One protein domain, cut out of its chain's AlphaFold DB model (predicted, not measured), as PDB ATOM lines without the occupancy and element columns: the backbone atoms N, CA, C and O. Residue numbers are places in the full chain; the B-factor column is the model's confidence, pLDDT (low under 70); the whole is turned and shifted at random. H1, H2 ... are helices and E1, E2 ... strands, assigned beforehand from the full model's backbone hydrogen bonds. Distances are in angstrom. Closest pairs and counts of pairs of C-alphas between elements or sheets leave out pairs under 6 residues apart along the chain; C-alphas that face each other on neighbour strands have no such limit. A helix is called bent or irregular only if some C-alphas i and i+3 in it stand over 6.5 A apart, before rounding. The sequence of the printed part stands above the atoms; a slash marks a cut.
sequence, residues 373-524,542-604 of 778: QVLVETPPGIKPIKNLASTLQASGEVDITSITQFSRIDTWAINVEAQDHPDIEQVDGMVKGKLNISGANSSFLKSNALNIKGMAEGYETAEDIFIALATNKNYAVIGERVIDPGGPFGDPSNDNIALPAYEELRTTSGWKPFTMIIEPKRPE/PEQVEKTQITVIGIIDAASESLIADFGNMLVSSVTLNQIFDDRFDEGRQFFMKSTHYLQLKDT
ATOM      1  N   GLN A 373      49.153   4.595  42.682       89.12
ATOM      2  CA  GLN A 373      48.949   5.269  43.971       89.12
ATOM      3  C   GLN A 373      48.454   6.712  43.827       89.12
ATOM      4  O   GLN A 373      47.704   7.178  44.685       89.12
ATOM      5  N   VAL A 374      48.847   7.417  42.761       89.88
ATOM      6  CA  VAL A 374      48.492   8.830  42.549       89.88
ATOM      7  C   VAL A 374      47.821   9.015  41.194       89.88
ATOM      8  O   VAL A 374      48.286   8.499  40.177       89.88
ATOM      9  N   LEU A 375      46.729   9.772  41.206       89.56
ATOM     10  CA  LEU A 375      45.984  10.243  40.047       89.56
ATOM     11  C   LEU A 375      46.283  11.723  39.842       89.56
ATOM     12  O   LEU A 375      46.235  12.494  40.795       89.56
ATOM     13  N   VAL A 376      46.573  12.119  38.607       91.56
ATOM     14  CA  VAL A 376      46.780  13.518  38.225       91.56
ATOM     15  C   VAL A 376      45.871  13.829  37.045       91.56
ATOM     16  O   VAL A 376      46.117  13.403  35.915       91.56
ATOM     17  N   GLU A 377      44.796  14.550  37.320       89.94
ATOM     18  CA  GLU A 377      43.726  14.850  36.383       89.94
ATOM     19  C   GLU A 377      43.861  16.267  35.831       89.94
ATOM     20  O   GLU A 377      44.097  17.235  36.551       89.94
ATOM     21  N   THR A 378      43.684  16.389  34.523       89.12
ATOM     22  CA  THR A 378      43.476  17.656  33.830       89.12
ATOM     23  C   THR A 378      42.005  17.715  33.419       89.12
ATOM     24  O   THR A 378      41.612  16.968  32.513       89.12
ATOM     25  N   PRO A 379      41.182  18.534  34.101       83.69
ATOM     26  CA  PRO A 379      39.773  18.708  33.767       83.69
ATOM     27  C   PRO A 379      39.550  19.225  32.334       83.69
ATOM     28  O   PRO A 379      40.428  19.895  31.779       83.69
ATOM     29  N   PRO A 380      38.354  18.999  31.757       78.69
ATOM     30  CA  PRO A 380      37.959  19.650  30.515       78.69
ATOM     31  C   PRO A 380      37.993  21.183  30.649       78.69
ATOM     32  O   PRO A 380      37.699  21.750  31.699       78.69
ATOM     33  N   GLY A 381      38.357  21.861  29.567       72.94
ATOM     34  CA  GLY A 381      38.610  23.303  29.492       72.94
ATOM     35  C   GLY A 381      40.084  23.689  29.662       72.94
ATOM     36  O   GLY A 381      40.434  24.849  29.450       72.94
ATOM     37  N   ILE A 382      40.955  22.736  30.004       79.12
ATOM     38  CA  ILE A 382      42.383  22.958  30.253       79.12
ATOM     39  C   ILE A 382      43.210  22.174  29.235       79.12
ATOM     40  O   ILE A 382      42.877  21.047  28.878       79.12
ATOM     41  N   LYS A 383      44.318  22.759  28.757       78.75
ATOM     42  CA  LYS A 383      45.233  22.075  27.832       78.75
ATOM     43  C   LYS A 383      45.835  20.827  28.496       78.75
ATOM     44  O   LYS A 383      46.578  20.985  29.465       78.75
ATOM     45  N   PRO A 384      45.601  19.615  27.955       77.56
ATOM     46  CA  PRO A 384      46.158  18.387  28.512       77.56
ATOM     47  C   PRO A 384      47.686  18.409  28.561       77.56
ATOM     48  O   PRO A 384      48.355  18.769  27.584       77.56
ATOM     49  N   ILE A 385      48.256  17.957  29.677       83.50
ATOM     50  CA  ILE A 385      49.705  17.796  29.799       83.50
ATOM     51  C   ILE A 385      50.127  16.558  29.008       83.50
ATOM     52  O   ILE A 385      49.781  15.435  29.355       83.50
ATOM     53  N   LYS A 386      50.904  16.747  27.932       78.94
ATOM     54  CA  LYS A 386      51.290  15.617  27.072       78.94
ATOM     55  C   LYS A 386      52.275  14.647  27.730       78.94
ATOM     56  O   LYS A 386      52.170  13.444  27.512       78.94
ATOM     57  N   ASN A 387      53.230  15.177  28.494       86.00
ATOM     58  CA  ASN A 387      54.270  14.407  29.171       86.00
ATOM     59  C   ASN A 387      54.502  14.966  30.581       86.00
ATOM     60  O   ASN A 387      55.329  15.859  30.783       86.00
ATOM     61  N   LEU A 388      53.764  14.417  31.547       86.88
ATOM     62  CA  LEU A 388      53.817  14.844  32.943       86.88
ATOM     63  C   LEU A 388      55.224  14.738  33.548       86.88
ATOM     64  O   LEU A 388      55.636  15.645  34.262       86.88
ATOM     65  N   ALA A 389      55.996  13.703  33.203       88.38
ATOM     66  CA  ALA A 389      57.351  13.523  33.725       88.38
ATOM     67  C   ALA A 389      58.269  14.699  33.351       88.38
ATOM     68  O   ALA A 389      58.958  15.243  34.209       88.38
ATOM     69  N   SER A 390      58.229  15.149  32.091       87.38
ATOM     70  CA  SER A 390      59.022  16.306  31.653       87.38
ATOM     71  C   SER A 390      58.564  17.625  32.282       87.38
ATOM     72  O   SER A 390      59.398  18.471  32.597       87.38
ATOM     73  N   THR A 391      57.257  17.788  32.512       86.69
ATOM     74  CA  THR A 391      56.698  18.985  33.155       86.69
ATOM     75  C   THR A 391      57.118  19.074  34.620       86.69
ATOM     76  O   THR A 391      57.558  20.131  35.063       86.69
ATOM     77  N   LEU A 392      57.057  17.957  35.354       88.19
ATOM     78  CA  LEU A 392      57.534  17.876  36.738       88.19
ATOM     79  C   LEU A 392      59.059  18.035  36.828       88.19
ATOM     80  O   LEU A 392      59.577  18.593  37.789       88.19
ATOM     81  N   GLN A 393      59.803  17.582  35.812       87.12
ATOM     82  CA  GLN A 393      61.261  17.729  35.803       87.12
ATOM     83  C   GLN A 393      61.683  19.182  35.594       87.12
ATOM     84  O   GLN A 393      62.694  19.615  36.140       87.12
ATOM     85  N   ALA A 394      60.905  19.932  34.811       85.25
ATOM     86  CA  ALA A 394      61.151  21.342  34.557       85.25
ATOM     87  C   ALA A 394      60.877  22.228  35.783       85.25
ATOM     88  O   ALA A 394      61.534  23.258  35.924       85.25
ATOM     89  N   SER A 395      59.942  21.847  36.661       82.31
ATOM     90  CA  SER A 395      59.687  22.582  37.907       82.31
ATOM     91  C   SER A 395      60.742  22.303  38.981       82.31
ATOM     92  O   SER A 395      61.111  23.211  39.718       82.31
ATOM     93  N   GLY A 396      61.258  21.070  39.054       79.50
ATOM     94  CA  GLY A 396      62.310  20.670  39.999       79.50
ATOM     95  C   GLY A 396      61.856  20.533  41.459       79.50
ATOM     96  O   GLY A 396      62.693  20.311  42.330       79.50
ATOM     97  N   GLU A 397      60.555  20.659  41.726       79.88
ATOM     98  CA  GLU A 397      59.972  20.631  43.076       79.88
ATOM     99  C   GLU A 397      59.504  19.232  43.515       79.88
ATOM    100  O   GLU A 397      59.434  18.961  44.710       79.88
ATOM    101  N   VAL A 398      59.241  18.321  42.568       84.38
ATOM    102  CA  VAL A 398      58.750  16.957  42.836       84.38
ATOM    103  C   VAL A 398      59.862  15.930  42.595       84.38
ATOM    104  O   VAL A 398      60.509  15.943  41.546       84.38
ATOM    105  N   ASP A 399      60.073  14.994  43.530       84.31
ATOM    106  CA  ASP A 399      61.055  13.912  43.367       84.31
ATOM    107  C   ASP A 399      60.555  12.838  42.389       84.31
ATOM    108  O   ASP A 399      59.901  11.864  42.761       84.31
ATOM    109  N   ILE A 400      60.913  12.986  41.118       85.38
ATOM    110  CA  ILE A 400      60.543  12.054  40.043       85.38
ATOM    111  C   ILE A 400      61.146  10.659  40.250       85.38
ATOM    112  O   ILE A 400      60.596   9.685  39.742       85.38
ATOM    113  N   THR A 401      62.241  10.519  41.008       85.12
ATOM    114  CA  THR A 401      62.870   9.205  41.241       85.12
ATOM    115  C   THR A 401      62.029   8.288  42.132       85.12
ATOM    116  O   THR A 401      62.212   7.067  42.119       85.12
ATOM    117  N   SER A 402      61.077   8.869  42.868       85.00
ATOM    118  CA  SER A 402      60.056   8.153  43.635       85.00
ATOM    119  C   SER A 402      58.964   7.522  42.757       85.00
ATOM    120  O   SER A 402      58.296   6.594  43.214       85.00
ATOM    121  N   ILE A 403      58.811   7.970  41.504       89.50
ATOM    122  CA  ILE A 403      57.782   7.514  40.563       89.50
ATOM    123  C   ILE A 403      58.401   6.493  39.602       89.50
ATOM    124  O   ILE A 403      59.315   6.800  38.837       89.50
ATOM    125  N   THR A 404      57.900   5.260  39.620       88.75
ATOM    126  CA  THR A 404      58.401   4.159  38.783       88.75
ATOM    127  C   THR A 404      57.741   4.111  37.412       88.75
ATOM    128  O   THR A 404      58.375   3.678  36.450       88.75
ATOM    129  N   GLN A 405      56.485   4.551  37.302       88.56
ATOM    130  CA  GLN A 405      55.732   4.493  36.053       88.56
ATOM    131  C   GLN A 405      54.803   5.696  35.881       88.56
ATOM    132  O   GLN A 405      54.082   6.075  36.802       88.56
ATOM    133  N   PHE A 406      54.801   6.243  34.660       90.44
ATOM    134  CA  PHE A 406      53.878   7.279  34.198       90.44
ATOM    135  C   PHE A 406      52.960   6.695  33.127       90.44
ATOM    136  O   PHE A 406      53.384   6.417  31.998       90.44
ATOM    137  N   SER A 407      51.696   6.536  33.482       90.31
ATOM    138  CA  SER A 407      50.642   6.066  32.592       90.31
ATOM    139  C   SER A 407      49.622   7.176  32.371       90.31
ATOM    140  O   SER A 407      49.476   8.060  33.210       90.31
ATOM    141  N   ARG A 408      48.946   7.176  31.222       89.69
ATOM    142  CA  ARG A 408      47.995   8.227  30.844       89.69
ATOM    143  C   ARG A 408      46.818   7.626  30.098       89.69
ATOM    144  O   ARG A 408      47.013   6.812  29.193       89.69
ATOM    145  N   ILE A 409      45.628   8.084  30.454       87.81
ATOM    146  CA  ILE A 409      44.390   7.847  29.725       87.81
ATOM    147  C   ILE A 409      43.786   9.203  29.386       87.81
ATOM    148  O   ILE A 409      43.674  10.071  30.248       87.81
ATOM    149  N   ASP A 410      43.407   9.375  28.129       86.12
ATOM    150  CA  ASP A 410      42.624  10.517  27.680       86.12
ATOM    151  C   ASP A 410      41.193  10.060  27.438       86.12
ATOM    152  O   ASP A 410      40.952   9.238  26.557       86.12
ATOM    153  N   THR A 411      40.250  10.573  28.216       82.12
ATOM    154  CA  THR A 411      38.830  10.277  28.040       82.12
ATOM    155  C   THR A 411      38.182  11.404  27.267       82.12
ATOM    156  O   THR A 411      38.297  12.579  27.631       82.12
ATOM    157  N   TRP A 412      37.446  11.037  26.223       77.12
ATOM    158  CA  TRP A 412      36.596  11.963  25.500       77.12
ATOM    159  C   TRP A 412      35.125  11.714  25.839       77.12
ATOM    160  O   TRP A 412      34.560  10.683  25.475       77.12
ATOM    161  N   ALA A 413      34.506  12.672  26.535       64.81
ATOM    162  CA  ALA A 413      33.098  12.622  26.940       64.81
ATOM    163  C   ALA A 413      32.174  13.156  25.828       64.81
ATOM    164  O   ALA A 413      31.403  14.094  26.026       64.81
ATOM    165  N   ILE A 414      32.326  12.617  24.620       67.25
ATOM    166  CA  ILE A 414      31.471  12.928  23.476       67.25
ATOM    167  C   ILE A 414      30.620  11.701  23.184       67.25
ATOM    168  O   ILE A 414      31.142  10.591  23.136       67.25
ATOM    169  N   ASN A 415      29.337  11.926  22.901       66.50
ATOM    170  CA  ASN A 415      28.440  10.883  22.428       66.50
ATOM    171  C   ASN A 415      28.952  10.331  21.095       66.50
ATOM    172  O   ASN A 415      28.905  11.012  20.073       66.50
ATOM    173  N   VAL A 416      29.425   9.094  21.080       70.31
ATOM    174  CA  VAL A 416      29.740   8.381  19.843       70.31
ATOM    175  C   VAL A 416      28.632   7.382  19.558       70.31
ATOM    176  O   VAL A 416      28.339   6.544  20.400       70.31
ATOM    177  N   GLU A 417      28.029   7.431  18.375       69.44
ATOM    178  CA  GLU A 417      27.020   6.447  17.979       69.44
ATOM    179  C   GLU A 417      27.688   5.255  17.282       69.44
ATOM    180  O   GLU A 417      28.410   5.426  16.294       69.44
ATOM    181  N   ALA A 418      27.443   4.044  17.790       69.88
ATOM    182  CA  ALA A 418      27.809   2.813  17.094       69.88
ATOM    183  C   ALA A 418      26.776   2.478  16.004       69.88
ATOM    184  O   ALA A 418      25.575   2.397  16.268       69.88
ATOM    185  N   GLN A 419      27.254   2.267  14.777       64.62
ATOM    186  CA  GLN A 419      26.490   1.804  13.619       64.62
ATOM    187  C   GLN A 419      27.021   0.454  13.122       64.62
ATOM    188  O   GLN A 419      28.203   0.136  13.274       64.62
ATOM    189  N   ASP A 420      26.131  -0.326  12.512       59.53
ATOM    190  CA  ASP A 420      26.421  -1.661  11.988       59.53
ATOM    191  C   ASP A 420      27.273  -1.634  10.700       59.53
ATOM    192  O   ASP A 420      27.224  -0.671   9.925       59.53
ATOM    193  N   HIS A 421      28.040  -2.702  10.461       53.78
ATOM    194  CA  HIS A 421      28.774  -2.951   9.218       53.78
ATOM    195  C   HIS A 421      27.929  -3.832   8.276       53.78
ATOM    196  O   HIS A 421      27.369  -4.825   8.729       53.78
ATOM    197  N   PRO A 422      27.882  -3.567   6.955       50.28
ATOM    198  CA  PRO A 422      27.021  -4.288   5.999       50.28
ATOM    199  C   PRO A 422      27.242  -5.812   5.861       50.28
ATOM    200  O   PRO A 422      26.494  -6.450   5.124       50.28
ATOM    201  N   ASP A 423      28.226  -6.394   6.553       45.06
ATOM    202  CA  ASP A 423      28.541  -7.833   6.526       45.06
ATOM    203  C   ASP A 423      28.014  -8.594   7.762       45.06
ATOM    204  O   ASP A 423      28.231  -9.800   7.881       45.06
ATOM    205  N   ILE A 424      27.337  -7.911   8.692       47.94
ATOM    206  CA  ILE A 424      26.633  -8.541   9.813       47.94
ATOM    207  C   ILE A 424      25.201  -8.831   9.341       47.94
ATOM    208  O   ILE A 424      24.476  -7.932   8.920       47.94
ATOM    209  N   GLU A 425      24.794 -10.107   9.332       38.47
ATOM    210  CA  GLU A 425      23.404 -10.481   9.040       38.47
ATOM    211  C   GLU A 425      22.485  -9.745  10.026       38.47
ATOM    212  O   GLU A 425      22.633  -9.901  11.238       38.47
ATOM    213  N   GLN A 426      21.551  -8.940   9.501       39.28
ATOM    214  CA  GLN A 426      20.531  -8.253  10.294       39.28
ATOM    215  C   GLN A 426      19.759  -9.275  11.133       39.28
ATOM    216  O   GLN A 426      18.824  -9.919  10.655       39.28
ATOM    217  N   VAL A 427      20.128  -9.399  12.404       38.50
ATOM    218  CA  VAL A 427      19.241  -9.943  13.425       38.50
ATOM    219  C   VAL A 427      18.399  -8.767  13.900       38.50
ATOM    220  O   VAL A 427      18.924  -7.768  14.388       38.50
ATOM    221  N   ASP A 428      17.096  -8.860  13.664       34.59
ATOM    222  CA  ASP A 428      16.101  -7.842  14.000       34.59
ATOM    223  C   ASP A 428      16.274  -7.384  15.467       34.59
ATOM    224  O   ASP A 428      16.195  -8.203  16.383       34.59
ATOM    225  N   GLY A 429      16.573  -6.094  15.686       45.03
ATOM    226  CA  GLY A 429      16.741  -5.498  17.025       45.03
ATOM    227  C   GLY A 429      18.131  -4.965  17.412       45.03
ATOM    228  O   GLY A 429      18.299  -4.545  18.555       45.03
ATOM    229  N   MET A 430      19.125  -4.932  16.516       48.06
ATOM    230  CA  MET A 430      20.419  -4.279  16.796       48.06
ATOM    231  C   MET A 430      20.297  -2.749  16.703       48.06
ATOM    232  O   MET A 430      19.978  -2.216  15.638       48.06
ATOM    233  N   VAL A 431      20.510  -2.021  17.806       50.97
ATOM    234  CA  VAL A 431      20.166  -0.589  17.874       50.97
ATOM    235  C   VAL A 431      21.250   0.230  18.574       50.97
ATOM    236  O   VAL A 431      21.544   0.024  19.746       50.97
ATOM    237  N   LYS A 432      21.823   1.163  17.806       55.41
ATOM    238  CA  LYS A 432      22.309   2.503  18.182       55.41
ATOM    239  C   LYS A 432      22.441   2.765  19.691       55.41
ATOM    240  O   LYS A 432      21.436   2.951  20.370       55.41
ATOM    241  N   GLY A 433      23.677   2.896  20.163       59.28
ATOM    242  CA  GLY A 433      23.998   3.340  21.522       59.28
ATOM    243  C   GLY A 433      25.039   4.453  21.507       59.28
ATOM    244  O   GLY A 433      25.860   4.508  20.584       59.28
ATOM    245  N   LYS A 434      24.999   5.343  22.506       68.19
ATOM    246  CA  LYS A 434      26.031   6.369  22.718       68.19
ATOM    247  C   LYS A 434      27.181   5.797  23.542       68.19
ATOM    248  O   LYS A 434      26.974   5.213  24.592       68.19
ATOM    249  N   LEU A 435      28.410   5.991  23.093       72.56
ATOM    250  CA  LEU A 435      29.618   5.551  23.777       72.56
ATOM    251  C   LEU A 435      30.516   6.736  24.069       72.56
ATOM    252  O   LEU A 435      30.696   7.603  23.219       72.56
ATOM    253  N   ASN A 436      31.169   6.688  25.219       77.31
ATOM    254  CA  ASN A 436      32.348   7.494  25.500       77.31
ATOM    255  C   ASN A 436      33.598   6.655  25.196       77.31
ATOM    256  O   ASN A 436      33.610   5.448  25.448       77.31
ATOM    257  N   ILE A 437      34.651   7.277  24.663       81.50
ATOM    258  CA  ILE A 437      35.878   6.574  24.257       81.50
ATOM    259  C   ILE A 437      37.066   7.091  25.068       81.50
ATOM    260  O   ILE A 437      37.281   8.298  25.189       81.50
ATOM    261  N   SER A 438      37.859   6.158  25.587       87.62
ATOM    262  CA  SER A 438      39.085   6.407  26.340       87.62
ATOM    263  C   SER A 438      40.300   5.916  25.555       87.62
ATOM    264  O   SER A 438      40.322   4.787  25.076       87.62
ATOM    265  N   GLY A 439      41.333   6.743  25.424       88.44
ATOM    266  CA  GLY A 439      42.589   6.413  24.754       88.44
ATOM    267  C   GLY A 439      43.718   6.202  25.753       88.44
ATOM    268  O   GLY A 439      44.206   7.164  26.346       88.44
ATOM    269  N   ALA A 440      44.180   4.963  25.903       89.31
ATOM    270  CA  ALA A 440      45.286   4.611  26.788       89.31
ATOM    271  C   ALA A 440      46.650   4.687  26.090       89.31
ATOM    272  O   ALA A 440      46.834   4.200  24.966       89.31
ATOM    273  N   ASN A 441      47.637   5.252  26.788       90.25
ATOM    274  CA  ASN A 441      49.011   5.275  26.305       90.25
ATOM    275  C   ASN A 441      49.677   3.892  26.436       90.25
ATOM    276  O   ASN A 441      49.222   3.008  27.161       90.25
ATOM    277  N   SER A 442      50.806   3.706  25.750       88.00
ATOM    278  CA  SER A 442      51.523   2.423  25.747       88.00
ATOM    279  C   SER A 442      52.000   1.980  27.137       88.00
ATOM    280  O   SER A 442      52.064   0.781  27.390       88.00
ATOM    281  N   SER A 443      52.311   2.916  28.041       87.75
ATOM    282  CA  SER A 443      52.643   2.603  29.438       87.75
ATOM    283  C   SER A 443      51.446   2.019  30.190       87.75
ATOM    284  O   SER A 443      51.602   1.023  30.890       87.75
ATOM    285  N   PHE A 444      50.251   2.594  30.019       87.56
ATOM    286  CA  PHE A 444      49.035   2.103  30.664       87.56
ATOM    287  C   PHE A 444      48.664   0.706  30.156       87.56
ATOM    288  O   PHE A 444      48.451  -0.196  30.960       87.56
ATOM    289  N   LEU A 445      48.686   0.487  28.838       86.44
ATOM    290  CA  LEU A 445      48.372  -0.823  28.250       86.44
ATOM    291  C   LEU A 445      49.327  -1.936  28.727       86.44
ATOM    292  O   LEU A 445      48.925  -3.084  28.820       86.44
ATOM    293  N   LYS A 446      50.573  -1.611  29.096       83.56
ATOM    294  CA  LYS A 446      51.548  -2.584  29.631       83.56
ATOM    295  C   LYS A 446      51.453  -2.821  31.139       83.56
ATOM    296  O   LYS A 446      52.149  -3.685  31.659       83.56
ATOM    297  N   SER A 447      50.655  -2.032  31.854       74.69
ATOM    298  CA  SER A 447      50.605  -2.072  33.319       74.69
ATOM    299  C   SER A 447      49.784  -3.224  33.897       74.69
ATOM    300  O   SER A 447      49.796  -3.406  35.109       74.69
ATOM    301  N   ASN A 448      49.065  -3.981  33.053       70.81
ATOM    302  CA  ASN A 448      48.092  -5.005  33.462       70.81
ATOM    303  C   ASN A 448      47.110  -4.507  34.541       70.81
ATOM    304  O   ASN A 448      46.632  -5.275  35.371       70.81
ATOM    305  N   ALA A 449      46.810  -3.204  34.529       71.81
ATOM    306  CA  ALA A 449      45.962  -2.559  35.524       71.81
ATOM    307  C   ALA A 449      44.479  -2.924  35.398       71.81
ATOM    308  O   ALA A 449      43.720  -2.688  36.331       71.81
ATOM    309  N   LEU A 450      44.068  -3.473  34.252       77.94
ATOM    310  CA  LEU A 450      42.688  -3.836  33.961       77.94
ATOM    311  C   LEU A 450      42.562  -5.347  33.789       77.94
ATOM    312  O   LEU A 450      43.364  -5.970  33.092       77.94
ATOM    313  N   ASN A 451      41.518  -5.916  34.380       78.31
ATOM    314  CA  ASN A 451      41.164  -7.315  34.213       78.31
ATOM    315  C   ASN A 451      40.194  -7.493  33.032       78.31
ATOM    316  O   ASN A 451      39.197  -6.777  32.915       78.31
ATOM    317  N   ILE A 452      40.481  -8.464  32.160       79.12
ATOM    318  CA  ILE A 452      39.632  -8.813  31.015       79.12
ATOM    319  C   ILE A 452      38.843 -10.074  31.358       79.12
ATOM    320  O   ILE A 452      39.423 -11.121  31.643       79.12
ATOM    321  N   LYS A 453      37.516  -9.970  31.303       74.75
ATOM    322  CA  LYS A 453      36.582 -11.054  31.627       74.75
ATOM    323  C   LYS A 453      36.199 -11.890  30.409       74.75
ATOM    324  O   LYS A 453      36.133 -13.112  30.507       74.75
ATOM    325  N   GLY A 454      35.950 -11.238  29.273       78.19
ATOM    326  CA  GLY A 454      35.604 -11.895  28.011       78.19
ATOM    327  C   GLY A 454      36.677 -11.644  26.959       78.19
ATOM    328  O   GLY A 454      36.999 -10.489  26.692       78.19
ATOM    329  N   MET A 455      37.220 -12.703  26.359       84.31
ATOM    330  CA  MET A 455      38.263 -12.615  25.325       84.31
ATOM    331  C   MET A 455      37.758 -13.163  23.992       84.31
ATOM    332  O   MET A 455      37.054 -14.175  23.970       84.31
ATOM    333  N   ALA A 456      38.126 -12.520  22.884       84.00
ATOM    334  CA  ALA A 456      37.793 -13.013  21.552       84.00
ATOM    335  C   ALA A 456      38.660 -14.219  21.133       84.00
ATOM    336  O   ALA A 456      39.732 -14.466  21.686       84.00
ATOM    337  N   GLU A 457      38.208 -14.971  20.127       83.75
ATOM    338  CA  GLU A 457      38.956 -16.079  19.529       83.75
ATOM    339  C   GLU A 457      40.332 -15.600  19.032       83.75
ATOM    340  O   GLU A 457      40.445 -14.582  18.347       83.75
ATOM    341  N   GLY A 458      41.384 -16.344  19.382       82.44
ATOM    342  CA  GLY A 458      42.771 -15.996  19.061       82.44
ATOM    343  C   GLY A 458      43.526 -15.250  20.166       82.44
ATOM    344  O   GLY A 458      44.720 -15.013  19.996       82.44
ATOM    345  N   TYR A 459      42.873 -14.934  21.292       85.75
ATOM    346  CA  TYR A 459      43.503 -14.356  22.482       85.75
ATOM    347  C   TYR A 459      43.329 -15.293  23.684       85.75
ATOM    348  O   TYR A 459      42.204 -15.645  24.035       85.75
ATOM    349  N   GLU A 460      44.437 -15.708  24.306       81.19
ATOM    350  CA  GLU A 460      44.417 -16.625  25.460       81.19
ATOM    351  C   GLU A 460      44.590 -15.886  26.792       81.19
ATOM    352  O   GLU A 460      44.123 -16.359  27.830       81.19
ATOM    353  N   THR A 461      45.251 -14.725  26.778       85.00
ATOM    354  CA  THR A 461      45.520 -13.924  27.974       85.00
ATOM    355  C   THR A 461      45.114 -12.459  27.800       85.00
ATOM    356  O   THR A 461      45.071 -11.921  26.693       85.00
ATOM    357  N   ALA A 462      44.859 -11.770  28.919       82.75
ATOM    358  CA  ALA A 462      44.599 -10.328  28.915       82.75
ATOM    359  C   ALA A 462      45.791  -9.530  28.348       82.75
ATOM    360  O   ALA A 462      45.602  -8.509  27.689       82.75
ATOM    361  N   GLU A 463      47.014 -10.022  28.561       84.44
ATOM    362  CA  GLU A 463      48.239  -9.423  28.029       84.44
ATOM    363  C   GLU A 463      48.250  -9.433  26.491       84.44
ATOM    364  O   GLU A 463      48.577  -8.415  25.881       84.44
ATOM    365  N   ASP A 464      47.791 -10.520  25.857       87.06
ATOM    366  CA  ASP A 464      47.683 -10.609  24.392       87.06
ATOM    367  C   ASP A 464      46.753  -9.526  23.823       87.06
ATOM    368  O   ASP A 464      47.060  -8.896  22.807       87.06
ATOM    369  N   ILE A 465      45.640  -9.257  24.514       87.81
ATOM    370  CA  ILE A 465      44.675  -8.215  24.142       87.81
ATOM    371  C   ILE A 465      45.299  -6.826  24.273       87.81
ATOM    372  O   ILE A 465      45.186  -6.014  23.352       87.81
ATOM    373  N   PHE A 466      45.998  -6.532  25.372       88.38
ATOM    374  CA  PHE A 466      46.641  -5.227  25.542       88.38
ATOM    375  C   PHE A 466      47.805  -5.002  24.567       88.38
ATOM    376  O   PHE A 466      47.980  -3.886  24.070       88.38
ATOM    377  N   ILE A 467      48.560  -6.050  24.222       87.69
ATOM    378  CA  ILE A 467      49.576  -5.998  23.160       87.69
ATOM    379  C   ILE A 467      48.914  -5.707  21.806       87.69
ATOM    380  O   ILE A 467      49.404  -4.867  21.041       87.69
ATOM    381  N   ALA A 468      47.785  -6.357  21.515       89.12
ATOM    382  CA  ALA A 468      47.040  -6.147  20.282       89.12
ATOM    383  C   ALA A 468      46.449  -4.734  20.189       89.12
ATOM    384  O   ALA A 468      46.558  -4.120  19.127       89.12
ATOM    385  N   LEU A 469      45.918  -4.187  21.289       89.56
ATOM    386  CA  LEU A 469      45.491  -2.785  21.395       89.56
ATOM    387  C   LEU A 469      46.653  -1.814  21.168       89.56
ATOM    388  O   LEU A 469      46.494  -0.812  20.482       89.56
ATOM    389  N   ALA A 470      47.831  -2.099  21.726       86.50
ATOM    390  CA  ALA A 470      48.996  -1.228  21.584       86.50
ATOM    391  C   ALA A 470      49.580  -1.224  20.159       86.50
ATOM    392  O   ALA A 470      50.233  -0.254  19.769       86.50
ATOM    393  N   THR A 471      49.371  -2.301  19.395       86.44
ATOM    394  CA  THR A 471      49.977  -2.503  18.067       86.44
ATOM    395  C   THR A 471      49.026  -2.144  16.924       86.44
ATOM    396  O   THR A 471      49.460  -1.581  15.917       86.44
ATOM    397  N   ASN A 472      47.733  -2.448  17.063       86.88
ATOM    398  CA  ASN A 472      46.737  -2.246  16.015       86.88
ATOM    399  C   ASN A 472      45.942  -0.960  16.232       86.88
ATOM    400  O   ASN A 472      45.462  -0.674  17.322       86.88
ATOM    401  N   LYS A 473      45.740  -0.203  15.150       84.44
ATOM    402  CA  LYS A 473      45.069   1.102  15.207       84.44
ATOM    403  C   LYS A 473      43.545   1.032  15.275       84.44
ATOM    404  O   LYS A 473      42.936   2.057  15.545       84.44
ATOM    405  N   ASN A 474      42.937  -0.137  15.090       88.25
ATOM    406  CA  ASN A 474      41.480  -0.275  14.988       88.25
ATOM    407  C   ASN A 474      40.900  -1.232  16.036       88.25
ATOM    408  O   ASN A 474      39.798  -1.728  15.846       88.25
ATOM    409  N   TYR A 475      41.633  -1.558  17.102       91.06
ATOM    410  CA  TYR A 475      41.146  -2.479  18.130       91.06
ATOM    411  C   TYR A 475      40.641  -1.735  19.360       91.06
ATOM    412  O   TYR A 475      41.185  -0.693  19.734       91.06
ATOM    413  N   ALA A 476      39.616  -2.304  19.989       89.56
ATOM    414  CA  ALA A 476      39.040  -1.810  21.226       89.56
ATOM    415  C   ALA A 476      38.701  -2.938  22.196       89.56
ATOM    416  O   ALA A 476      38.456  -4.085  21.812       89.56
ATOM    417  N   VAL A 477      38.623  -2.561  23.463       88.75
ATOM    418  CA  VAL A 477      37.935  -3.332  24.494       88.75
ATOM    419  C   VAL A 477      36.806  -2.479  25.054       88.75
ATOM    420  O   VAL A 477      36.914  -1.255  25.107       88.75
ATOM    421  N   ILE A 478      35.705  -3.111  25.434       83.12
ATOM    422  CA  ILE A 478      34.514  -2.420  25.940       83.12
ATOM    423  C   ILE A 478      34.244  -2.817  27.386       83.12
ATOM    424  O   ILE A 478      34.655  -3.890  27.827       83.12
ATOM    425  N   GLY A 479      33.569  -1.943  28.124       78.25
ATOM    426  CA  GLY A 479      33.109  -2.257  29.471       78.25
ATOM    427  C   GLY A 479      31.964  -3.273  29.463       78.25
ATOM    428  O   GLY A 479      31.086  -3.234  28.603       78.25
ATOM    429  N   GLU A 480      31.944  -4.152  30.456       71.69
ATOM    430  CA  GLU A 480      30.832  -5.029  30.809       71.69
ATOM    431  C   GLU A 480      29.516  -4.251  30.992       71.69
ATOM    432  O   GLU A 480      28.463  -4.735  30.578       71.69
ATOM    433  N   ARG A 481      29.555  -3.026  31.539       66.44
ATOM    434  CA  ARG A 481      28.346  -2.201  31.773       66.44
ATOM    435  C   ARG A 481      27.687  -1.655  30.505       66.44
ATOM    436  O   ARG A 481      26.528  -1.262  30.541       66.44
ATOM    437  N   VAL A 482      28.425  -1.618  29.403       65.69
ATOM    438  CA  VAL A 482      28.016  -1.026  28.116       65.69
ATOM    439  C   VAL A 482      27.151  -1.979  27.307       65.69
ATOM    440  O   VAL A 482      26.402  -1.568  26.426       65.69
ATOM    441  N   ILE A 483      27.299  -3.263  27.607       61.38
ATOM    442  CA  ILE A 483      26.720  -4.390  26.889       61.38
ATOM    443  C   ILE A 483      25.319  -4.730  27.428       61.38
ATOM    444  O   ILE A 483      24.561  -5.439  26.768       61.38
ATOM    445  N   ASP A 484      24.966  -4.233  28.619       54.81
ATOM    446  CA  ASP A 484      23.671  -4.473  29.259       54.81
ATOM    447  C   ASP A 484      22.693  -3.329  28.943       54.81
ATOM    448  O   ASP A 484      22.857  -2.233  29.470       54.81
ATOM    449  N   PRO A 485      21.674  -3.516  28.086       45.53
ATOM    450  CA  PRO A 485      20.752  -2.450  27.702       45.53
ATOM    451  C   PRO A 485      19.819  -1.989  28.831       45.53
ATOM    452  O   PRO A 485      19.105  -1.016  28.626       45.53
ATOM    453  N   GLY A 486      19.801  -2.640  29.999       47.06
ATOM    454  CA  GLY A 486      19.134  -2.136  31.196       47.06
ATOM    455  C   GLY A 486      20.170  -1.894  32.282       47.06
ATOM    456  O   GLY A 486      20.905  -2.801  32.648       47.06
ATOM    457  N   GLY A 487      20.248  -0.687  32.844       40.91
ATOM    458  CA  GLY A 487      21.079  -0.488  34.035       40.91
ATOM    459  C   GLY A 487      20.672  -1.439  35.184       40.91
ATOM    460  O   GLY A 487      19.652  -2.123  35.091       40.91
ATOM    461  N   PRO A 488      21.359  -1.414  36.344       36.38
ATOM    462  CA  PRO A 488      21.047  -2.266  37.512       36.38
ATOM    463  C   PRO A 488      19.596  -2.174  38.038       36.38
ATOM    464  O   PRO A 488      19.208  -2.903  38.947       36.38
ATOM    465  N   PHE A 489      18.809  -1.239  37.502       37.56
ATOM    466  CA  PHE A 489      17.428  -0.945  37.864       37.56
ATOM    467  C   PHE A 489      16.470  -0.945  36.659       37.56
ATOM    468  O   PHE A 489      15.369  -0.422  36.770       37.56
ATOM    469  N   GLY A 490      16.871  -1.520  35.518       37.88
ATOM    470  CA  GLY A 490      15.989  -1.749  34.368       37.88
ATOM    471  C   GLY A 490      15.638  -0.518  33.528       37.88
ATOM    472  O   GLY A 490      14.856  -0.660  32.592       37.88
ATOM    473  N   ASP A 491      16.208   0.653  33.818       39.34
ATOM    474  CA  ASP A 491      16.094   1.820  32.939       39.34
ATOM    475  C   ASP A 491      16.995   1.600  31.711       39.34
ATOM    476  O   ASP A 491      18.205   1.378  31.896       39.34
ATOM    477  N   PRO A 492      16.454   1.594  30.479       40.91
ATOM    478  CA  PRO A 492      17.279   1.609  29.289       40.91
ATOM    479  C   PRO A 492      17.992   2.953  29.209       40.91
ATOM    480  O   PRO A 492      17.444   3.943  28.725       40.91
ATOM    481  N   SER A 493      19.237   3.016  29.681       46.12
ATOM    482  CA  SER A 493      20.060   4.173  29.361       46.12
ATOM    483  C   SER A 493      20.268   4.188  27.851       46.12
ATOM    484  O   SER A 493      20.779   3.224  27.283       46.12
ATOM    485  N   ASN A 494      19.930   5.311  27.212       49.19
ATOM    486  CA  ASN A 494      20.202   5.595  25.792       49.19
ATOM    487  C   ASN A 494      21.709   5.513  25.415       49.19
ATOM    488  O   ASN A 494      22.078   5.747  24.263       49.19
ATOM    489  N   ASP A 495      22.568   5.185  26.384       51.84
ATOM    490  CA  ASP A 495      24.027   5.161  26.322       51.84
ATOM    491  C   ASP A 495      24.616   3.729  26.303       51.84
ATOM    492  O   ASP A 495      25.822   3.551  26.466       51.84
ATOM    493  N   ASN A 496      23.789   2.692  26.102       60.53
ATOM    494  CA  ASN A 496      24.241   1.294  26.037       60.53
ATOM    495  C   ASN A 496      24.108   0.709  24.628       60.53
ATOM    496  O   ASN A 496      23.258   1.126  23.841       60.53
ATOM    497  N   ILE A 497      24.950  -0.276  24.312       60.34
ATOM    498  CA  ILE A 497      24.887  -1.029  23.058       60.34
ATOM    499  C   ILE A 497      24.182  -2.354  23.314       60.34
ATOM    500  O   ILE A 497      24.656  -3.183  24.089       60.34
ATOM    501  N   ALA A 498      23.098  -2.604  22.583       57.50
ATOM    502  CA  ALA A 498      22.499  -3.929  22.514       57.50
ATOM    503  C   ALA A 498      23.335  -4.836  21.592       57.50
ATOM    504  O   ALA A 498      23.228  -4.747  20.366       57.50
ATOM    505  N   LEU A 499      24.176  -5.702  22.170       59.59
ATOM    506  CA  LEU A 499      24.912  -6.717  21.411       59.59
ATOM    507  C   LEU A 499      24.099  -8.024  21.304       59.59
ATOM    508  O   LEU A 499      23.564  -8.499  22.313       59.59
ATOM    509  N   PRO A 500      24.011  -8.658  20.118       48.75
ATOM    510  CA  PRO A 500      23.470 -10.010  20.001       48.75
ATOM    511  C   PRO A 500      24.321 -10.982  20.835       48.75
ATOM    512  O   PRO A 500      25.544 -10.880  20.858       48.75
ATOM    513  N   ALA A 501      23.672 -11.919  21.535       53.81
ATOM    514  CA  ALA A 501      24.331 -12.882  22.429       53.81
ATOM    515  C   ALA A 501      25.163 -12.249  23.571       53.81
ATOM    516  O   ALA A 501      26.153 -12.826  24.016       53.81
ATOM    517  N   TYR A 502      24.747 -11.084  24.086       57.50
ATOM    518  CA  TYR A 502      25.423 -10.385  25.189       57.50
ATOM    519  C   TYR A 502      25.720 -11.272  26.419       57.50
ATOM    520  O   TYR A 502      26.789 -11.159  27.017       57.50
ATOM    521  N   GLU A 503      24.817 -12.196  26.763       53.91
ATOM    522  CA  GLU A 503      25.009 -13.210  27.815       53.91
ATOM    523  C   GLU A 503      26.198 -14.149  27.520       53.91
ATOM    524  O   GLU A 503      26.990 -14.450  28.416       53.91
ATOM    525  N   GLU A 504      26.372 -14.576  26.264       60.00
ATOM    526  CA  GLU A 504      27.476 -15.451  25.838       60.00
ATOM    527  C   GLU A 504      28.808 -14.695  25.817       60.00
ATOM    528  O   GLU A 504      29.803 -15.192  26.349       60.00
ATOM    529  N   LEU A 505      28.814 -13.466  25.282       61.53
ATOM    530  CA  LEU A 505      29.990 -12.586  25.231       61.53
ATOM    531  C   LEU A 505      30.552 -12.293  26.628       61.53
ATOM    532  O   LEU A 505      31.760 -12.154  26.816       61.53
ATOM    533  N   ARG A 506      29.668 -12.221  27.623       57.19
ATOM    534  CA  ARG A 506      30.011 -11.884  29.001       57.19
ATOM    535  C   ARG A 506      30.545 -13.051  29.827       57.19
ATOM    536  O   ARG A 506      31.288 -12.836  30.787       57.19
ATOM    537  N   THR A 507      30.109 -14.267  29.512       55.47
ATOM    538  CA  THR A 507      30.354 -15.462  30.335       55.47
ATOM    539  C   THR A 507      31.362 -16.424  29.712       55.47
ATOM    540  O   THR A 507      31.918 -17.257  30.425       55.47
ATOM    541  N   THR A 508      31.631 -16.302  28.409       61.41
ATOM    542  CA  THR A 508      32.449 -17.256  27.653       61.41
ATOM    543  C   THR A 508      33.551 -16.532  26.877       61.41
ATOM    544  O   THR A 508      33.304 -15.517  26.237       61.41
ATOM    545  N   SER A 509      34.782 -17.051  26.920       70.69
ATOM    546  CA  SER A 509      35.876 -16.603  26.040       70.69
ATOM    547  C   SER A 509      35.918 -17.439  24.755       70.69
ATOM    548  O   SER A 509      35.500 -18.595  24.758       70.69
ATOM    549  N   GLY A 510      36.429 -16.870  23.661       69.75
ATOM    550  CA  GLY A 510      36.489 -17.509  22.340       69.75
ATOM    551  C   GLY A 510      35.376 -17.088  21.376       69.75
ATOM    552  O   GLY A 510      35.092 -17.805  20.420       69.75
ATOM    553  N   TRP A 511      34.727 -15.946  21.612       76.75
ATOM    554  CA  TRP A 511      33.755 -15.376  20.678       76.75
ATOM    555  C   TRP A 511      34.449 -14.717  19.477       76.75
ATOM    556  O   TRP A 511      35.579 -14.243  19.574       76.75
ATOM    557  N   LYS A 512      33.779 -14.672  18.321       77.12
ATOM    558  CA  LYS A 512      34.357 -14.062  17.114       77.12
ATOM    559  C   LYS A 512      34.451 -12.539  17.268       77.12
ATOM    560  O   LYS A 512      33.416 -11.933  17.546       77.12
ATOM    561  N   PRO A 513      35.622 -11.912  17.028       80.00
ATOM    562  CA  PRO A 513      35.740 -10.457  17.023       80.00
ATOM    563  C   PRO A 513      34.688  -9.819  16.112       80.00
ATOM    564  O   PRO A 513      34.487 -10.277  14.984       80.00
ATOM    565  N   PHE A 514      34.041  -8.756  16.580       75.81
ATOM    566  CA  PHE A 514      33.048  -8.014  15.804       75.81
ATOM    567  C   PHE A 514      33.509  -6.576  15.584       75.81
ATOM    568  O   PHE A 514      34.213  -5.999  16.413       75.81
ATOM    569  N   THR A 515      33.123  -6.001  14.448       79.25
ATOM    570  CA  THR A 515      33.523  -4.650  14.045       79.25
ATOM    571  C   THR A 515      32.328  -3.715  14.112       79.25
ATOM    572  O   THR A 515      31.264  -4.026  13.590       79.25
ATOM    573  N   MET A 516      32.525  -2.556  14.729       77.88
ATOM    574  CA  MET A 516      31.553  -1.474  14.822       77.88
ATOM    575  C   MET A 516      32.026  -0.281  14.001       77.88
ATOM    576  O   MET A 516      33.226  -0.005  13.905       77.88
ATOM    577  N   ILE A 517      31.076   0.456  13.435       79.75
ATOM    578  CA  ILE A 517      31.335   1.744  12.803       79.75
ATOM    579  C   ILE A 517      31.024   2.838  13.820       79.75
ATOM    580  O   ILE A 517      29.897   2.976  14.281       79.75
ATOM    581  N   ILE A 518      32.035   3.614  14.170       79.81
ATOM    582  CA  ILE A 518      31.986   4.678  15.166       79.81
ATOM    583  C   ILE A 518      31.797   6.013  14.456       79.81
ATOM    584  O   ILE A 518      32.600   6.385  13.595       79.81
ATOM    585  N   GLU A 519      30.747   6.740  14.839       78.94
ATOM    586  CA  GLU A 519      30.467   8.100  14.379       78.94
ATOM    587  C   GLU A 519      30.405   9.068  15.578       78.94
ATOM    588  O   GLU A 519      29.453   9.012  16.363       78.94
ATOM    589  N   PRO A 520      31.393   9.968  15.744       78.12
ATOM    590  CA  PRO A 520      31.317  11.039  16.735       78.12
ATOM    591  C   PRO A 520      30.116  11.965  16.490       78.12
ATOM    592  O   PRO A 520      29.975  12.543  15.409       78.12
ATOM    593  N   LYS A 521      29.258  12.140  17.500       74.75
ATOM    594  CA  LYS A 521      28.104  13.049  17.471       74.75
ATOM    595  C   LYS A 521      28.348  14.271  18.339       74.75
ATOM    596  O   LYS A 521      29.062  14.216  19.334       74.75
ATOM    597  N   ARG A 522      27.713  15.385  17.980       70.19
ATOM    598  CA  ARG A 522      27.743  16.592  18.804       70.19
ATOM    599  C   ARG A 522      27.038  16.311  20.148       70.19
ATOM    600  O   ARG A 522      26.013  15.631  20.161       70.19
ATOM    601  N   PRO A 523      27.567  16.795  21.284       66.81
ATOM    602  CA  PRO A 523      26.877  16.682  22.567       66.81
ATOM    603  C   PRO A 523      25.510  17.390  22.567       66.81
ATOM    604  O   PRO A 523      25.417  18.538  22.138       66.81
ATOM    605  N   GLU A 524      24.468  16.750  23.109       64.62
ATOM    606  CA  GLU A 524      23.077  17.258  23.096       64.62
ATOM    607  C   GLU A 524      22.912  18.617  23.793       64.62
ATOM    608  O   GLU A 524      22.108  19.447  23.378       64.62
ATOM    609  N   PRO A 542      33.447  20.084  13.114       64.00
ATOM    610  CA  PRO A 542      33.582  19.919  11.668       64.00
ATOM    611  C   PRO A 542      32.238  19.575  10.999       64.00
ATOM    612  O   PRO A 542      31.489  18.733  11.490       64.00
ATOM    613  N   GLU A 543      31.961  20.170   9.831       61.19
ATOM    614  CA  GLU A 543      30.735  19.912   9.043       61.19
ATOM    615  C   GLU A 543      30.607  18.449   8.570       61.19
ATOM    616  O   GLU A 543      29.501  17.971   8.316       61.19
ATOM    617  N   GLN A 544      31.727  17.722   8.455       61.66
ATOM    618  CA  GLN A 544      31.765  16.298   8.111       61.66
ATOM    619  C   GLN A 544      32.701  15.532   9.050       61.66
ATOM    620  O   GLN A 544      33.917  15.747   9.055       61.66
ATOM    621  N   VAL A 545      32.128  14.603   9.813       69.25
ATOM    622  CA  VAL A 545      32.857  13.692  10.702       69.25
ATOM    623  C   VAL A 545      33.114  12.374   9.965       69.25
ATOM    624  O   VAL A 545      32.193  11.790   9.394       69.25
ATOM    625  N   GLU A 546      34.365  11.906   9.948       73.94
ATOM    626  CA  GLU A 546      34.705  10.618   9.334       73.94
ATOM    627  C   GLU A 546      34.282   9.449  10.229       73.94
ATOM    628  O   GLU A 546      34.495   9.455  11.441       73.94
ATOM    629  N   LYS A 547      33.696   8.420   9.612       80.38
ATOM    630  CA  LYS A 547      33.331   7.181  10.300       80.38
ATOM    631  C   LYS A 547      34.563   6.298  10.458       80.38
ATOM    632  O   LYS A 547      35.246   6.019   9.475       80.38
ATOM    633  N   THR A 548      34.810   5.810  11.671       81.94
ATOM    634  CA  THR A 548      35.958   4.939  11.963       81.94
ATOM    635  C   THR A 548      35.495   3.513  12.227       81.94
ATOM    636  O   THR A 548      34.537   3.297  12.959       81.94
ATOM    637  N   GLN A 549      36.169   2.523  11.643       85.00
ATOM    638  CA  GLN A 549      35.887   1.111  11.909       85.00
ATOM    639  C   GLN A 549      36.737   0.611  13.077       85.00
ATOM    640  O   GLN A 549      37.962   0.737  13.038       85.00
ATOM    641  N   ILE A 550      36.092   0.027  14.087       86.12
ATOM    642  CA  ILE A 550      36.752  -0.499  15.285       86.12
ATOM    643  C   ILE A 550      36.304  -1.929  15.557       86.12
ATOM    644  O   ILE A 550      35.114  -2.201  15.666       86.12
ATOM    645  N   THR A 551      37.260  -2.838  15.708       87.88
ATOM    646  CA  THR A 551      37.033  -4.235  16.077       87.88
ATOM    647  C   THR A 551      37.174  -4.417  17.584       87.88
ATOM    648  O   THR A 551      38.210  -4.088  18.166       87.88
ATOM    649  N   VAL A 552      36.145  -4.966  18.224       86.75
ATOM    650  CA  VAL A 552      36.152  -5.291  19.652       86.75
ATOM    651  C   VAL A 552      36.764  -6.672  19.848       86.75
ATOM    652  O   VAL A 552      36.357  -7.633  19.194       86.75
ATOM    653  N   ILE A 553      37.748  -6.766  20.743       88.19
ATOM    654  CA  ILE A 553      38.521  -7.997  20.990       88.19
ATOM    655  C   ILE A 553      38.490  -8.465  22.454       88.19
ATOM    656  O   ILE A 553      38.972  -9.555  22.760       88.19
ATOM    657  N   GLY A 554      37.916  -7.669  23.361       87.25
ATOM    658  CA  GLY A 554      37.822  -8.017  24.776       87.25
ATOM    659  C   GLY A 554      36.802  -7.188  25.558       87.25
ATOM    660  O   GLY A 554      36.397  -6.107  25.123       87.25
ATOM    661  N   ILE A 555      36.409  -7.713  26.718       82.75
ATOM    662  CA  ILE A 555      35.453  -7.105  27.650       82.75
ATOM    663  C   ILE A 555      36.119  -6.939  29.016       82.75
ATOM    664  O   ILE A 555      36.570  -7.922  29.610       82.75
ATOM    665  N   ILE A 556      36.183  -5.701  29.500       79.38
ATOM    666  CA  ILE A 556      36.734  -5.348  30.816       79.38
ATOM    667  C   ILE A 556      35.702  -5.683  31.897       79.38
ATOM    668  O   ILE A 556      34.510  -5.486  31.682       79.38
ATOM    669  N   ASP A 557      36.141  -6.201  33.048       73.50
ATOM    670  CA  ASP A 557      35.227  -6.447  34.167       73.50
ATOM    671  C   ASP A 557      34.759  -5.147  34.852       73.50
ATOM    672  O   ASP A 557      35.481  -4.151  34.937       73.50
ATOM    673  N   ALA A 558      33.545  -5.159  35.408       68.88
ATOM    674  CA  ALA A 558      32.966  -3.971  36.045       68.88
ATOM    675  C   ALA A 558      33.792  -3.426  37.234       68.88
ATOM    676  O   ALA A 558      33.665  -2.256  37.600       68.88
ATOM    677  N   ALA A 559      34.633  -4.262  37.856       65.56
ATOM    678  CA  ALA A 559      35.515  -3.868  38.956       65.56
ATOM    679  C   ALA A 559      36.779  -3.126  38.484       65.56
ATOM    680  O   ALA A 559      37.315  -2.314  39.234       65.56
ATOM    681  N   SER A 560      37.257  -3.390  37.267       71.06
ATOM    682  CA  SER A 560      38.348  -2.638  36.640       71.06
ATOM    683  C   SER A 560      37.835  -1.385  35.936       71.06
ATOM    684  O   SER A 560      38.570  -0.412  35.820       71.06
ATOM    685  N   GLU A 561      36.570  -1.356  35.509       65.94
ATOM    686  CA  GLU A 561      35.940  -0.119  35.027       65.94
ATOM    687  C   GLU A 561      35.916   0.972  36.103       65.94
ATOM    688  O   GLU A 561      36.167   2.134  35.799       65.94
ATOM    689  N   SER A 562      35.667   0.615  37.369       62.62
ATOM    690  CA  SER A 562      35.630   1.586  38.472       62.62
ATOM    691  C   SER A 562      37.002   2.169  38.838       62.62
ATOM    692  O   SER A 562      37.057   3.207  39.498       62.62
ATOM    693  N   LEU A 563      38.099   1.537  38.400       64.81
ATOM    694  CA  LEU A 563      39.474   2.021  38.571       64.81
ATOM    695  C   LEU A 563      39.742   3.253  37.705       64.81
ATOM    696  O   LEU A 563      40.442   4.174  38.132       64.81
ATOM    697  N   ILE A 564      39.185   3.277  36.493       65.44
ATOM    698  CA  ILE A 564      39.293   4.425  35.602       65.44
ATOM    699  C   ILE A 564      38.127   5.354  35.922       65.44
ATOM    700  O   ILE A 564      37.008   5.160  35.453       65.44
ATOM    701  N   ALA A 565      38.396   6.373  36.741       50.53
ATOM    702  CA  ALA A 565      37.450   7.458  36.962       50.53
ATOM    703  C   ALA A 565      37.042   8.036  35.597       50.53
ATOM    704  O   ALA A 565      37.896   8.488  34.833       50.53
ATOM    705  N   ASP A 566      35.746   7.978  35.290       55.47
ATOM    706  CA  ASP A 566      35.179   8.346  33.992       55.47
ATOM    707  C   ASP A 566      35.648   7.451  32.832       55.47
ATOM    708  O   ASP A 566      35.931   7.947  31.742       55.47
ATOM    709  N   PHE A 567      35.746   6.130  33.043       54.88
ATOM    710  CA  PHE A 567      35.892   5.175  31.945       54.88
ATOM    711  C   PHE A 567      34.838   5.481  30.883       54.88
ATOM    712  O   PHE A 567      33.636   5.302  31.093       54.88
ATOM    713  N   GLY A 568      35.291   5.959  29.728       56.94
ATOM    714  CA  GLY A 568      34.463   5.905  28.550       56.94
ATOM    715  C   GLY A 568      34.206   4.438  28.255       56.94
ATOM    716  O   GLY A 568      35.164   3.676  28.208       56.94
ATOM    717  N   ASN A 569      32.938   4.076  28.085       73.56
ATOM    718  CA  ASN A 569      32.399   2.769  27.707       73.56
ATOM    719  C   ASN A 569      33.313   1.897  26.795       73.56
ATOM    720  O   ASN A 569      33.250   0.667  26.827       73.56
ATOM    721  N   MET A 570      34.196   2.505  26.001       82.62
ATOM    722  CA  MET A 570      35.220   1.840  25.199       82.62
ATOM    723  C   MET A 570      36.645   2.338  25.486       82.62
ATOM    724  O   MET A 570      36.893   3.541  25.534       82.62
ATOM    725  N   LEU A 571      37.609   1.418  25.551       87.75
ATOM    726  CA  LEU A 571      39.043   1.701  25.617       87.75
ATOM    727  C   LEU A 571      39.737   1.337  24.302       87.75
ATOM    728  O   LEU A 571      39.629   0.214  23.806       87.75
ATOM    729  N   VAL A 572      40.514   2.278  23.783       90.00
ATOM    730  CA  VAL A 572      41.366   2.137  22.598       90.00
ATOM    731  C   VAL A 572      42.786   2.611  22.912       90.00
ATOM    732  O   VAL A 572      43.055   3.179  23.972       90.00
ATOM    733  N   SER A 573      43.725   2.416  21.988       90.81
ATOM    734  CA  SER A 573      45.039   3.061  22.104       90.81
ATOM    735  C   SER A 573      44.925   4.581  21.924       90.81
ATOM    736  O   SER A 573      44.085   5.058  21.160       90.81
ATOM    737  N   SER A 574      45.806   5.375  22.542       87.44
ATOM    738  CA  SER A 574      45.844   6.829  22.291       87.44
ATOM    739  C   SER A 574      46.071   7.166  20.808       87.44
ATOM    740  O   SER A 574      45.659   8.227  20.348       87.44
ATOM    741  N   VAL A 575      46.716   6.276  20.040       87.00
ATOM    742  CA  VAL A 575      46.904   6.447  18.588       87.00
ATOM    743  C   VAL A 575      45.565   6.334  17.861       87.00
ATOM    744  O   VAL A 575      45.254   7.180  17.029       87.00
ATOM    745  N   THR A 576      44.769   5.325  18.212       87.75
ATOM    746  CA  THR A 576      43.407   5.124  17.704       87.75
ATOM    747  C   THR A 576      42.495   6.278  18.096       87.75
ATOM    748  O   THR A 576      41.788   6.799  17.243       87.75
ATOM    749  N   LEU A 577      42.549   6.735  19.353       84.81
ATOM    750  CA  LEU A 577      41.743   7.868  19.815       84.81
ATOM    751  C   LEU A 577      42.023   9.130  18.983       84.81
ATOM    752  O   LEU A 577      41.093   9.774  18.511       84.81
ATOM    753  N   ASN A 578      43.297   9.443  18.737       81.44
ATOM    754  CA  ASN A 578      43.679  10.586  17.904       81.44
ATOM    755  C   ASN A 578      43.278  10.422  16.428       81.44
ATOM    756  O   ASN A 578      43.174  11.417  15.727       81.44
ATOM    757  N   GLN A 579      43.077   9.191  15.947       81.38
ATOM    758  CA  GLN A 579      42.589   8.929  14.591       81.38
ATOM    759  C   GLN A 579      41.070   9.110  14.487       81.38
ATOM    760  O   GLN A 579      40.605   9.707  13.523       81.38
ATOM    761  N   ILE A 580      40.308   8.614  15.470       77.56
ATOM    762  CA  ILE A 580      38.848   8.821  15.543       77.56
ATOM    763  C   ILE A 580      38.540  10.321  15.569       77.56
ATOM    764  O   ILE A 580      37.571  10.788  14.974       77.56
ATOM    765  N   PHE A 581      39.397  11.072  16.251       73.75
ATOM    766  CA  PHE A 581      39.249  12.495  16.451       73.75
ATOM    767  C   PHE A 581      40.518  13.245  16.006       73.75
ATOM    768  O   PHE A 581      41.368  13.641  16.813       73.75
ATOM    769  N   ASP A 582      40.610  13.382  14.685       65.81
ATOM    770  CA  ASP A 582      41.689  14.005  13.913       65.81
ATOM    771  C   ASP A 582      41.962  15.481  14.289       65.81
ATOM    772  O   ASP A 582      41.215  16.102  15.050       65.81
ATOM    773  N   ASP A 583      43.004  16.074  13.695       60.97
ATOM    774  CA  ASP A 583      43.512  17.426  13.975       60.97
ATOM    775  C   ASP A 583      42.470  18.557  13.780       60.97
ATOM    776  O   ASP A 583      42.642  19.692  14.223       60.97
ATOM    777  N   ARG A 584      41.340  18.240  13.138       58.34
ATOM    778  CA  ARG A 584      40.180  19.128  12.955       58.34
ATOM    779  C   ARG A 584      39.459  19.467  14.259       58.34
ATOM    780  O   ARG A 584      38.765  20.476  14.311       58.34
ATOM    781  N   PHE A 585      39.619  18.651  15.298       60.28
ATOM    782  CA  PHE A 585      39.050  18.920  16.616       60.28
ATOM    783  C   PHE A 585      39.999  19.740  17.513       60.28
ATOM    784  O   PHE A 585      39.609  20.088  18.622       60.28
ATOM    785  N   ASP A 586      41.230  20.062  17.086       58.38
ATOM    786  CA  ASP A 586      42.339  20.560  17.936       58.38
ATOM    787  C   ASP A 586      42.064  21.829  18.699       58.38
ATOM    788  O   ASP A 586      42.420  21.933  19.875       58.38
ATOM    789  N   GLU A 587      41.420  22.783  18.041       56.34
ATOM    790  CA  GLU A 587      41.101  24.071  18.644       56.34
ATOM    791  C   GLU A 587      39.989  23.935  19.708       56.34
ATOM    792  O   GLU A 587      39.902  24.762  20.618       56.34
ATOM    793  N   GLY A 588      39.228  22.827  19.681       57.59
ATOM    794  CA  GLY A 588      38.184  22.464  20.645       57.59
ATOM    795  C   GLY A 588      38.523  21.303  21.600       57.59
ATOM    796  O   GLY A 588      37.858  21.164  22.627       57.59
ATOM    797  N   ARG A 589      39.561  20.489  21.322       61.41
ATOM    798  CA  ARG A 589      39.904  19.238  22.050       61.41
ATOM    799  C   ARG A 589      39.975  19.448  23.560       61.41
ATOM    800  O   ARG A 589      39.441  18.656  24.330       61.41
ATOM    801  N   GLN A 590      40.598  20.548  23.972       61.06
ATOM    802  CA  GLN A 590      40.787  20.897  25.380       61.06
ATOM    803  C   GLN A 590      39.471  21.059  26.152       61.06
ATOM    804  O   GLN A 590      39.473  20.817  27.347       61.06
ATOM    805  N   PHE A 591      38.356  21.429  25.510       63.75
ATOM    806  CA  PHE A 591      37.073  21.671  26.188       63.75
ATOM    807  C   PHE A 591      36.283  20.400  26.503       63.75
ATOM    808  O   PHE A 591      35.409  20.435  27.364       63.75
ATOM    809  N   PHE A 592      36.589  19.289  25.833       68.62
ATOM    810  CA  PHE A 592      35.796  18.055  25.905       68.62
ATOM    811  C   PHE A 592      36.608  16.833  26.350       68.62
ATOM    812  O   PHE A 592      36.035  15.775  26.618       68.62
ATOM    813  N   MET A 593      37.934  16.965  26.417       75.81
ATOM    814  CA  MET A 593      38.847  15.898  26.804       75.81
ATOM    815  C   MET A 593      39.266  16.056  28.265       75.81
ATOM    816  O   MET A 593      39.789  17.097  28.661       75.81
ATOM    817  N   LYS A 594      39.089  14.991  29.043       83.75
ATOM    818  CA  LYS A 594      39.691  14.832  30.368       83.75
ATOM    819  C   LYS A 594      40.966  14.009  30.210       83.75
ATOM    820  O   LYS A 594      40.944  12.964  29.564       83.75
ATOM    821  N   SER A 595      42.076  14.460  30.788       86.62
ATOM    822  CA  SER A 595      43.339  13.713  30.748       86.62
ATOM    823  C   SER A 595      43.745  13.271  32.140       86.62
ATOM    824  O   SER A 595      43.967  14.106  33.013       86.62
ATOM    825  N   THR A 596      43.876  11.967  32.341       88.75
ATOM    826  CA  THR A 596      44.170  11.371  33.642       88.75
ATOM    827  C   THR A 596      45.503  10.641  33.582       88.75
ATOM    828  O   THR A 596      45.682   9.697  32.811       88.75
ATOM    829  N   HIS A 597      46.457  11.068  34.406       90.38
ATOM    830  CA  HIS A 597      47.734  10.390  34.574       90.38
ATOM    831  C   HIS A 597      47.708   9.517  35.823       90.38
ATOM    832  O   HIS A 597      47.352   9.975  36.906       90.38
ATOM    833  N   TYR A 598      48.135   8.271  35.663       89.19
ATOM    834  CA  TYR A 598      48.263   7.286  36.727       89.19
ATOM    835  C   TYR A 598      49.741   7.097  37.040       89.19
ATOM    836  O   TYR A 598      50.542   6.788  36.148       89.19
ATOM    837  N   LEU A 599      50.101   7.305  38.302       91.06
ATOM    838  CA  LEU A 599      51.476   7.234  38.774       91.06
ATOM    839  C   LEU A 599      51.649   6.045  39.706       91.06
ATOM    840  O   LEU A 599      50.910   5.884  40.684       91.06
ATOM    841  N   GLN A 600      52.650   5.230  39.393       90.44
ATOM    842  CA  GLN A 600      53.114   4.179  40.284       90.44
ATOM    843  C   GLN A 600      54.314   4.694  41.067       90.44
ATOM    844  O   GLN A 600      55.258   5.228  40.483       90.44
ATOM    845  N   LEU A 601      54.262   4.548  42.383       90.12
ATOM    846  CA  LEU A 601      55.301   4.972  43.304       90.12
ATOM    847  C   LEU A 601      56.138   3.780  43.759       90.12
ATOM    848  O   LEU A 601      55.663   2.651  43.864       90.12
ATOM    849  N   LYS A 602      57.402   4.055  44.074       89.12
ATOM    850  CA  LYS A 602      58.319   3.074  44.658       89.12
ATOM    851  C   LYS A 602      57.946   2.735  46.104       89.12
ATOM    852  O   LYS A 602      58.092   1.585  46.511       89.12
ATOM    853  N   ASP A 603      57.506   3.735  46.867       87.62
ATOM    854  CA  ASP A 603      56.863   3.540  48.166       87.62
ATOM    855  C   ASP A 603      55.344   3.553  47.970       87.62
ATOM    856  O   ASP A 603      54.765   4.566  47.580       87.62
ATOM    857  N   THR A 604      54.706   2.414  48.231       84.19
ATOM    858  CA  THR A 604      53.260   2.235  48.073       84.19
ATOM    859  C   THR A 604      52.472   2.646  49.318       84.19
ATOM    860  O   THR A 604      51.287   2.336  49.408       84.19
TER     861      THR A 604
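This is residues 373 to 524 and 542 to 604 of the 778 residues of the protein "Putative ABC transport system permease protein" of Chloroflexi bacterium (UniProt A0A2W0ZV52). What shape is this? A small closed barrel of six strands, E2 E3 E8 E5 E7 E6, is extended at one side, where the first part of the long E2 joins E9 and E1. H3 and H6 pack on the outside of the barrel, H4 packs on E4, a strand added beside E7, and H1 is over E9. What is it made of? The printed part has 215 residues with seven named helices and nine named strands, in the order E1 H1 E2 E3 H2 E4 H3 E5 H4 E6 E7 H5 E8 H6 H7 E9; the sheet is mixed and the class is mixed, helices and strands. It is compact, with a radius of gyration of the C-alphas of 17.7 A and spans of 60 by 42 by 35 A.

Where does it start? E1, residues 374 to 378, begins at C-alpha 374 (48.492, 8.830, 42.549), before H1, 388 to 395, and E2, 403 to 419, 41.7 A long, which bends by 73 degrees at residue 415. Then come E3, 434 to 440, H2, 442 to 445, E4, 452 to 455, H3, 462 to 471, and E5, 475 to 479. What follows? H4 is 502 to 507, E6 514 to 520, and E7 548 to 556, 21.5 A long, which bends by 69 degrees at residue 553. H5 is 558 to 561, E8 570 to 573, H6 574 to 580, and H7 583 to 592, irregular, with C-alphas 584 and 587 7.6 A apart. E9, 593 to 601, 25.7 A long, ends at C-alpha 601 (55.301, 4.972, 43.304).

Which strands pair? Within hydrogen-bond range are N 410 and O 439, 3.0 A, in the antiparallel hairpin E2 and E3; N 438 and O 570, 2.8 A, in parallel E3 and E8; and N 517 and O 419, 2.9 A, in antiparallel E6 and E2. Antiparallel E9 and E2 have N 407 and O 598 at 2.9 A. Where are the helices? H3, outside the barrel, has a height of 8.2 A over the sheet, its C-alpha Leu 469 5.4 A from Tyr 475 of E5; H2, at the sheet's level, touches H3. H1, H4, H5, H6 and H7 are also on the barrel. Are their backbones complete? Every O i to N i+4 pair is within range in H1, H3, H4 and H6; H7 has 1 of 6, with 4 of 7 O i to N i+3 pairs, and H2 and H5 are too short for an i+4 pair.

How large is it? The two C-alphas farthest apart, of Gly 396 and Asp 428, are 60.2 A apart. Where is it broken or weak? Residues 525 to 541, in the link across the cut from E6 to E7, are not printed, and C-alphas 524 and 542 are 15.7 A apart. The long links are E2 to E3 and E5 to H4; the printed part's mean pLDDT is 73.8, and 77 residues are under 70, among them 417 to 434 and 481 to 508.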